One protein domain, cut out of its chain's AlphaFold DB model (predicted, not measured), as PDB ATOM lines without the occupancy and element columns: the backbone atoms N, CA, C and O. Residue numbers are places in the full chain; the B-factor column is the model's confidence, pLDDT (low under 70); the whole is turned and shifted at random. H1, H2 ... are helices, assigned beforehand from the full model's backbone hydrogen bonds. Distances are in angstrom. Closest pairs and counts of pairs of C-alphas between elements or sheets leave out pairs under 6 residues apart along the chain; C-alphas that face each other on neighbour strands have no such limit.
ATOM      1  N   LEU A  26     210.342 252.513 167.861       77.25
ATOM      2  CA  LEU A  26     210.664 253.671 168.700       77.25
ATOM      3  C   LEU A  26     209.524 254.038 169.661       77.25
ATOM      4  O   LEU A  26     209.786 254.371 170.811       77.25
ATOM      5  N   ALA A  27     208.268 253.904 169.228       79.12
ATOM      6  CA  ALA A  27     207.100 254.175 170.067       79.12
ATOM      7  C   ALA A  27     206.935 253.130 171.185       79.12
ATOM      8  O   ALA A  27     206.464 253.451 172.269       79.12
ATOM      9  N   LEU A  28     207.387 251.891 170.960       83.25
ATOM     10  CA  LEU A  28     207.397 250.836 171.984       83.25
ATOM     11  C   LEU A  28     208.421 251.081 173.104       83.25
ATOM     12  O   LEU A  28     208.351 250.436 174.148       83.25
ATOM     13  N   ARG A  29     209.377 251.997 172.893       84.50
ATOM     14  CA  ARG A  29     210.371 252.392 173.899       84.50
ATOM     15  C   ARG A  29     209.944 253.590 174.746       84.50
ATOM     16  O   ARG A  29     210.675 253.951 175.665       84.50
ATOM     17  N   ASP A  30     208.793 254.192 174.454       89.38
ATOM     18  CA  ASP A  30     208.247 255.291 175.249       89.38
ATOM     19  C   ASP A  30     207.883 254.790 176.666       89.38
ATOM     20  O   ASP A  30     207.150 253.797 176.794       89.38
ATOM     21  N   PRO A  31     208.351 255.455 177.743       90.25
ATOM     22  CA  PRO A  31     208.001 255.093 179.117       90.25
ATOM     23  C   PRO A  31     206.490 255.013 179.360       90.25
ATOM     24  O   PRO A  31     206.043 254.189 180.161       90.25
ATOM     25  N   LYS A  32     205.672 255.823 178.676       91.19
ATOM     26  CA  LYS A  32     204.212 255.774 178.830       91.19
ATOM     27  C   LYS A  32     203.642 254.442 178.341       91.19
ATOM     28  O   LYS A  32     202.838 253.825 179.043       91.19
ATOM     29  N   VAL A  33     204.087 253.994 177.170       89.94
ATOM     30  CA  VAL A  33     203.659 252.735 176.542       89.94
ATOM     31  C   VAL A  33     204.154 251.540 177.357       89.94
ATOM     32  O   VAL A  33     203.379 250.626 177.632       89.94
ATOM     33  N   MET A  34     205.404 251.585 177.833       90.44
ATOM     34  CA  MET A  34     205.961 250.562 178.723       90.44
ATOM     35  C   MET A  34     205.145 250.429 180.016       90.44
ATOM     36  O   MET A  34     204.752 249.327 180.389       90.44
ATOM     37  N   ASN A  35     204.846 251.544 180.688       93.81
ATOM     38  CA  ASN A  35     204.083 251.531 181.937       93.81
ATOM     39  C   ASN A  35     202.656 251.012 181.743       93.81
ATOM     40  O   ASN A  35     202.133 250.308 182.606       93.81
ATOM     41  N   GLN A  36     202.018 251.340 180.618       92.19
ATOM     42  CA  GLN A  36     200.708 250.791 180.281       92.19
ATOM     43  C   GLN A  36     200.775 249.273 180.085       92.19
ATOM     44  O   GLN A  36     199.953 248.566 180.661       92.19
ATOM     45  N   ALA A  37     201.771 248.783 179.340       90.31
ATOM     46  CA  ALA A  37     201.975 247.354 179.113       90.31
ATOM     47  C   ALA A  37     202.210 246.586 180.425       90.31
ATOM     48  O   ALA A  37     201.619 245.527 180.628       90.31
ATOM     49  N   LEU A  38     203.000 247.151 181.347       91.94
ATOM     50  CA  LEU A  38     203.220 246.570 182.676       91.94
ATOM     51  C   LEU A  38     201.921 246.463 183.482       91.94
ATOM     52  O   LEU A  38     201.663 245.431 184.095       91.94
ATOM     53  N   ARG A  39     201.080 247.506 183.468       95.19
ATOM     54  CA  ARG A  39     199.802 247.507 184.203       95.19
ATOM     55  C   ARG A  39     198.765 246.568 183.600       95.19
ATOM     56  O   ARG A  39     197.958 246.016 184.334       95.19
ATOM     57  N   SER A  40     198.770 246.396 182.280       92.69
ATOM     58  CA  SER A  40     197.838 245.504 181.588       92.69
ATOM     59  C   SER A  40     198.284 244.038 181.582       92.69
ATOM     60  O   SER A  40     197.602 243.214 180.983       92.69
ATOM     61  N   GLY A  41     199.442 243.710 182.170       90.56
ATOM     62  CA  GLY A  41     200.012 242.358 182.133       90.56
ATOM     63  C   GLY A  41     200.503 241.924 180.745       90.56
ATOM     64  O   GLY A  41     200.647 240.732 180.487       90.56
ATOM     65  N   ALA A  42     200.747 242.873 179.837       88.69
ATOM     66  CA  ALA A  42     201.290 242.575 178.517       88.69
ATOM     67  C   ALA A  42     202.796 242.268 178.604       88.69
ATOM     68  O   ALA A  42     203.508 242.790 179.462       88.69
ATOM     69  N   ALA A  43     203.298 241.434 177.690       85.81
ATOM     70  CA  ALA A  43     204.705 241.047 177.678       85.81
ATOM     71  C   ALA A  43     205.624 242.249 177.384       85.81
ATOM     72  O   ALA A  43     205.475 242.926 176.365       85.81
ATOM     73  N   VAL A  44     206.614 242.475 178.253       89.19
ATOM     74  CA  VAL A  44     207.645 243.511 178.091       89.19
ATOM     75  C   VAL A  44     208.989 242.849 177.827       89.19
ATOM     76  O   VAL A  44     209.467 242.039 178.616       89.19
ATOM     77  N   GLN A  45     209.618 243.210 176.709       88.69
ATOM     78  CA  GLN A  45     210.955 242.725 176.376       88.69
ATOM     79  C   GLN A  45     212.008 243.508 177.160       88.69
ATOM     80  O   GLN A  45     212.081 244.736 177.070       88.69
ATOM     81  N   THR A  46     212.860 242.797 177.894       88.62
ATOM     82  CA  THR A  46     214.004 243.376 178.603       88.62
ATOM     83  C   THR A  46     215.301 242.857 177.991       88.62
ATOM     84  O   THR A  46     215.423 241.689 177.630       88.62
ATOM     85  N   VAL A  47     216.280 243.748 177.821       88.12
ATOM     86  CA  VAL A  47     217.589 243.407 177.252       88.12
ATOM     87  C   VAL A  47     218.665 243.971 178.163       88.12
ATOM     88  O   VAL A  47     218.724 245.185 178.389       88.12
ATOM     89  N   LYS A  48     219.532 243.094 178.677       88.19
ATOM     90  CA  LYS A  48     220.716 243.501 179.435       88.19
ATOM     91  C   LYS A  48     221.646 244.290 178.510       88.19
ATOM     92  O   LYS A  48     221.943 243.853 177.401       88.19
ATOM     93  N   LYS A  49     222.093 245.470 178.949       86.00
ATOM     94  CA  LYS A  49     223.059 246.271 178.179       86.00
ATOM     95  C   LYS A  49     224.405 245.543 178.127       86.00
ATOM     96  O   LYS A  49     224.774 244.888 179.097       86.00
ATOM     97  N   PHE A  50     225.123 245.704 177.019       82.94
ATOM     98  CA  PHE A  50     226.390 245.023 176.736       82.94
ATOM     99  C   PHE A  50     227.416 245.129 177.883       82.94
ATOM    100  O   PHE A  50     227.900 244.107 178.352       82.94
ATOM    101  N   ASP A  51     227.645 246.334 178.416       82.69
ATOM    102  CA  ASP A  51     228.546 246.574 179.559       82.69
ATOM    103  C   ASP A  51     227.795 246.841 180.883       82.69
ATOM    104  O   ASP A  51     228.309 247.495 181.792       82.69
ATOM    105  N   ALA A  52     226.554 246.359 181.025       84.94
ATOM    106  CA  ALA A  52     225.828 246.503 182.287       84.94
ATOM    107  C   ALA A  52     226.594 245.839 183.447       84.94
ATOM    108  O   ALA A  52     227.079 244.716 183.307       84.94
ATOM    109  N   SER A  53     226.599 246.489 184.617       80.94
ATOM    110  CA  SER A  53     227.245 245.991 185.845       80.94
ATOM    111  C   SER A  53     228.778 245.901 185.773       80.94
ATOM    112  O   SER A  53     229.378 245.035 186.409       80.94
ATOM    113  N   SER A  54     229.427 246.790 185.014       81.44
ATOM    114  CA  SER A  54     230.888 246.868 184.934       81.44
ATOM    115  C   SER A  54     231.395 248.287 185.207       81.44
ATOM    116  O   SER A  54     230.880 249.249 184.646       81.44
ATOM    117  N   ASN A  55     232.442 248.422 186.030       81.56
ATOM    118  CA  ASN A  55     233.117 249.698 186.317       81.56
ATOM    119  C   ASN A  55     234.268 249.977 185.332       81.56
ATOM    120  O   ASN A  55     235.308 250.514 185.714       81.56
ATOM    121  N   LYS A  56     234.120 249.582 184.062       74.88
ATOM    122  CA  LYS A  56     235.160 249.808 183.053       74.88
ATOM    123  C   LYS A  56     235.362 251.308 182.826       74.88
ATOM    124  O   LYS A  56     234.457 252.020 182.397       74.88
ATOM    125  N   LYS A  57     236.585 251.772 183.066       68.62
ATOM    126  CA  LYS A  57     237.151 253.006 182.507       68.62
ATOM    127  C   LYS A  57     238.458 252.599 181.825       68.62
ATOM    128  O   LYS A  57     239.194 251.843 182.458       68.62
ATOM    129  N   PRO A  58     238.791 253.047 180.603       67.75
ATOM    130  CA  PRO A  58     238.162 254.059 179.741       67.75
ATOM    131  C   PRO A  58     237.144 253.500 178.721       67.75
ATOM    132  O   PRO A  58     237.250 252.361 178.281       67.75
ATOM    133  N   VAL A  59     236.178 254.333 178.317       73.62
ATOM    134  CA  VAL A  59     235.233 254.054 177.218       73.62
ATOM    135  C   VAL A  59     235.810 254.613 175.918       73.62
ATOM    136  O   VAL A  59     236.263 255.759 175.888       73.62
ATOM    137  N   THR A  60     235.796 253.825 174.845       77.88
ATOM    138  CA  THR A  60     236.176 254.301 173.512       77.88
ATOM    139  C   THR A  60     235.130 255.294 173.004       77.88
ATOM    140  O   THR A  60     233.936 255.012 172.988       77.88
ATOM    141  N   VAL A  61     235.571 256.484 172.591       79.31
ATOM    142  CA  VAL A  61     234.676 257.536 172.062       79.31
ATOM    143  C   VAL A  61     234.338 257.291 170.582       79.31
ATOM    144  O   VAL A  61     233.394 257.864 170.046       79.31
ATOM    145  N   VAL A  62     235.088 256.409 169.918       82.69
ATOM    146  CA  VAL A  62     234.971 256.120 168.484       82.69
ATOM    147  C   VAL A  62     234.252 254.788 168.264       82.69
ATOM    148  O   VAL A  62     234.432 253.835 169.024       82.69
ATOM    149  N   ASN A  63     233.441 254.704 167.204       84.94
ATOM    150  CA  ASN A  63     232.789 253.456 166.812       84.94
ATOM    151  C   ASN A  63     233.819 252.506 166.181       84.94
ATOM    152  O   ASN A  63     234.181 252.673 165.019       84.94
ATOM    153  N   VAL A  64     234.253 251.512 166.957       85.00
ATOM    154  CA  VAL A  64     235.309 250.554 166.585       85.00
ATOM    155  C   VAL A  64     234.988 249.821 165.284       85.00
ATOM    156  O   VAL A  64     235.851 249.706 164.429       85.00
ATOM    157  N   ARG A  65     233.720 249.451 165.060       86.88
ATOM    158  CA  ARG A  65     233.308 248.769 163.825       86.88
ATOM    159  C   ARG A  65     233.603 249.597 162.574       86.88
ATOM    160  O   ARG A  65     234.024 249.054 161.564       86.88
ATOM    161  N   LYS A  66     233.392 250.912 162.645       85.12
ATOM    162  CA  LYS A  66     233.686 251.801 161.514       85.12
ATOM    163  C   LYS A  66     235.186 251.943 161.277       85.12
ATOM    164  O   LYS A  66     235.580 252.178 160.147       85.12
ATOM    165  N   LEU A  67     236.002 251.835 162.326       85.69
ATOM    166  CA  LEU A  67     237.457 251.851 162.184       85.69
ATOM    167  C   LEU A  67     237.964 250.562 161.533       85.69
ATOM    168  O   LEU A  67     238.849 250.641 160.696       85.69
ATOM    169  N   ASP A  68     237.373 249.413 161.863       86.06
ATOM    170  CA  ASP A  68     237.737 248.132 161.245       86.06
ATOM    171  C   ASP A  68     237.320 248.056 159.764       86.06
ATOM    172  O   ASP A  68     238.011 247.451 158.948       86.06
ATOM    173  N   GLU A  69     236.183 248.665 159.404       87.62
ATOM    174  CA  GLU A  69     235.665 248.689 158.026       87.62
ATOM    175  C   GLU A  69     236.443 249.653 157.107       87.62
ATOM    176  O   GLU A  69     236.450 249.468 155.890       87.62
ATOM    177  N   VAL A  70     237.089 250.685 157.659       83.06
ATOM    178  CA  VAL A  70     237.806 251.705 156.881       83.06
ATOM    179  C   VAL A  70     239.287 251.345 156.780       83.06
ATOM    180  O   VAL A  70     239.998 251.290 157.775       83.06
ATOM    181  N   THR A  71     239.768 251.135 155.554       77.75
ATOM    182  CA  THR A  71     241.170 250.763 155.281       77.75
ATOM    183  C   THR A  71     242.097 251.977 155.118       77.75
ATOM    184  O   THR A  71     243.312 251.851 155.239       77.75
ATOM    185  N   GLU A  72     241.525 253.157 154.874       81.19
ATOM    186  CA  GLU A  72     242.252 254.421 154.728       81.19
ATOM    187  C   GLU A  72     242.515 255.090 156.089       81.19
ATOM    188  O   GLU A  72     241.727 254.926 157.025       81.19
ATOM    189  N   PRO A  73     243.596 255.879 156.239       76.62
ATOM    190  CA  PRO A  73     243.918 256.510 157.513       76.62
ATOM    191  C   PRO A  73     242.799 257.462 157.961       76.62
ATOM    192  O   PRO A  73     242.553 258.504 157.352       76.62
ATOM    193  N   ALA A  74     242.139 257.118 159.071       75.25
ATOM    194  CA  ALA A  74     241.111 257.953 159.674       75.25
ATOM    195  C   ALA A  74     241.728 259.252 160.219       75.25
ATOM    196  O   ALA A  74     242.496 259.241 161.184       75.25
TER     197      ALA A  74
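What this domain is: This is residues 26 to 74 of the 93 residues of an uncharacterized protein of Nelumbo nucifera (UniProt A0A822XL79). This is a model with little regular structure: two short helices, H1 and H2, sit near the two ends of a long rod, joined by a thin winding strand-free stretch, residues 40 to 63, of which residues 46 to 63 stand free. The printed part has 49 residues with two named helices, H1 then H2, and no named strand; its class is all helix, with 15 residues in named elements. It is extended, with a radius of gyration of the C-alphas of 18.0 A and spans of 53 by 26 by 15 A.

Where its parts are: Start at Leu 26 and go on to C-alpha 31 at (208.001, 255.093, 179.117), where H1, residues 31 to 39, begins; it runs 12.3 A. Then find C-alpha 64 at (235.309, 250.554, 166.585); from there H2, residues 64 to 69, runs 8.8 A to C-alpha 69 at (235.665, 248.689, 158.026).

How they stand to each other: Look from H1 to H2 and you will find them apart, with no C-alpha of the one within 8 A of the other. In both helices every O i to N i+4 pair is within hydrogen-bond range.

The domain as a whole: The C-alphas of Ser 40 and Pro 73, the two farthest apart, are 53.1 A from each other. The printed part has no cut, and the link from H1 to H2, 24 residues, is long. Look at the B-factor column for residues 57 to 58, which are under 70.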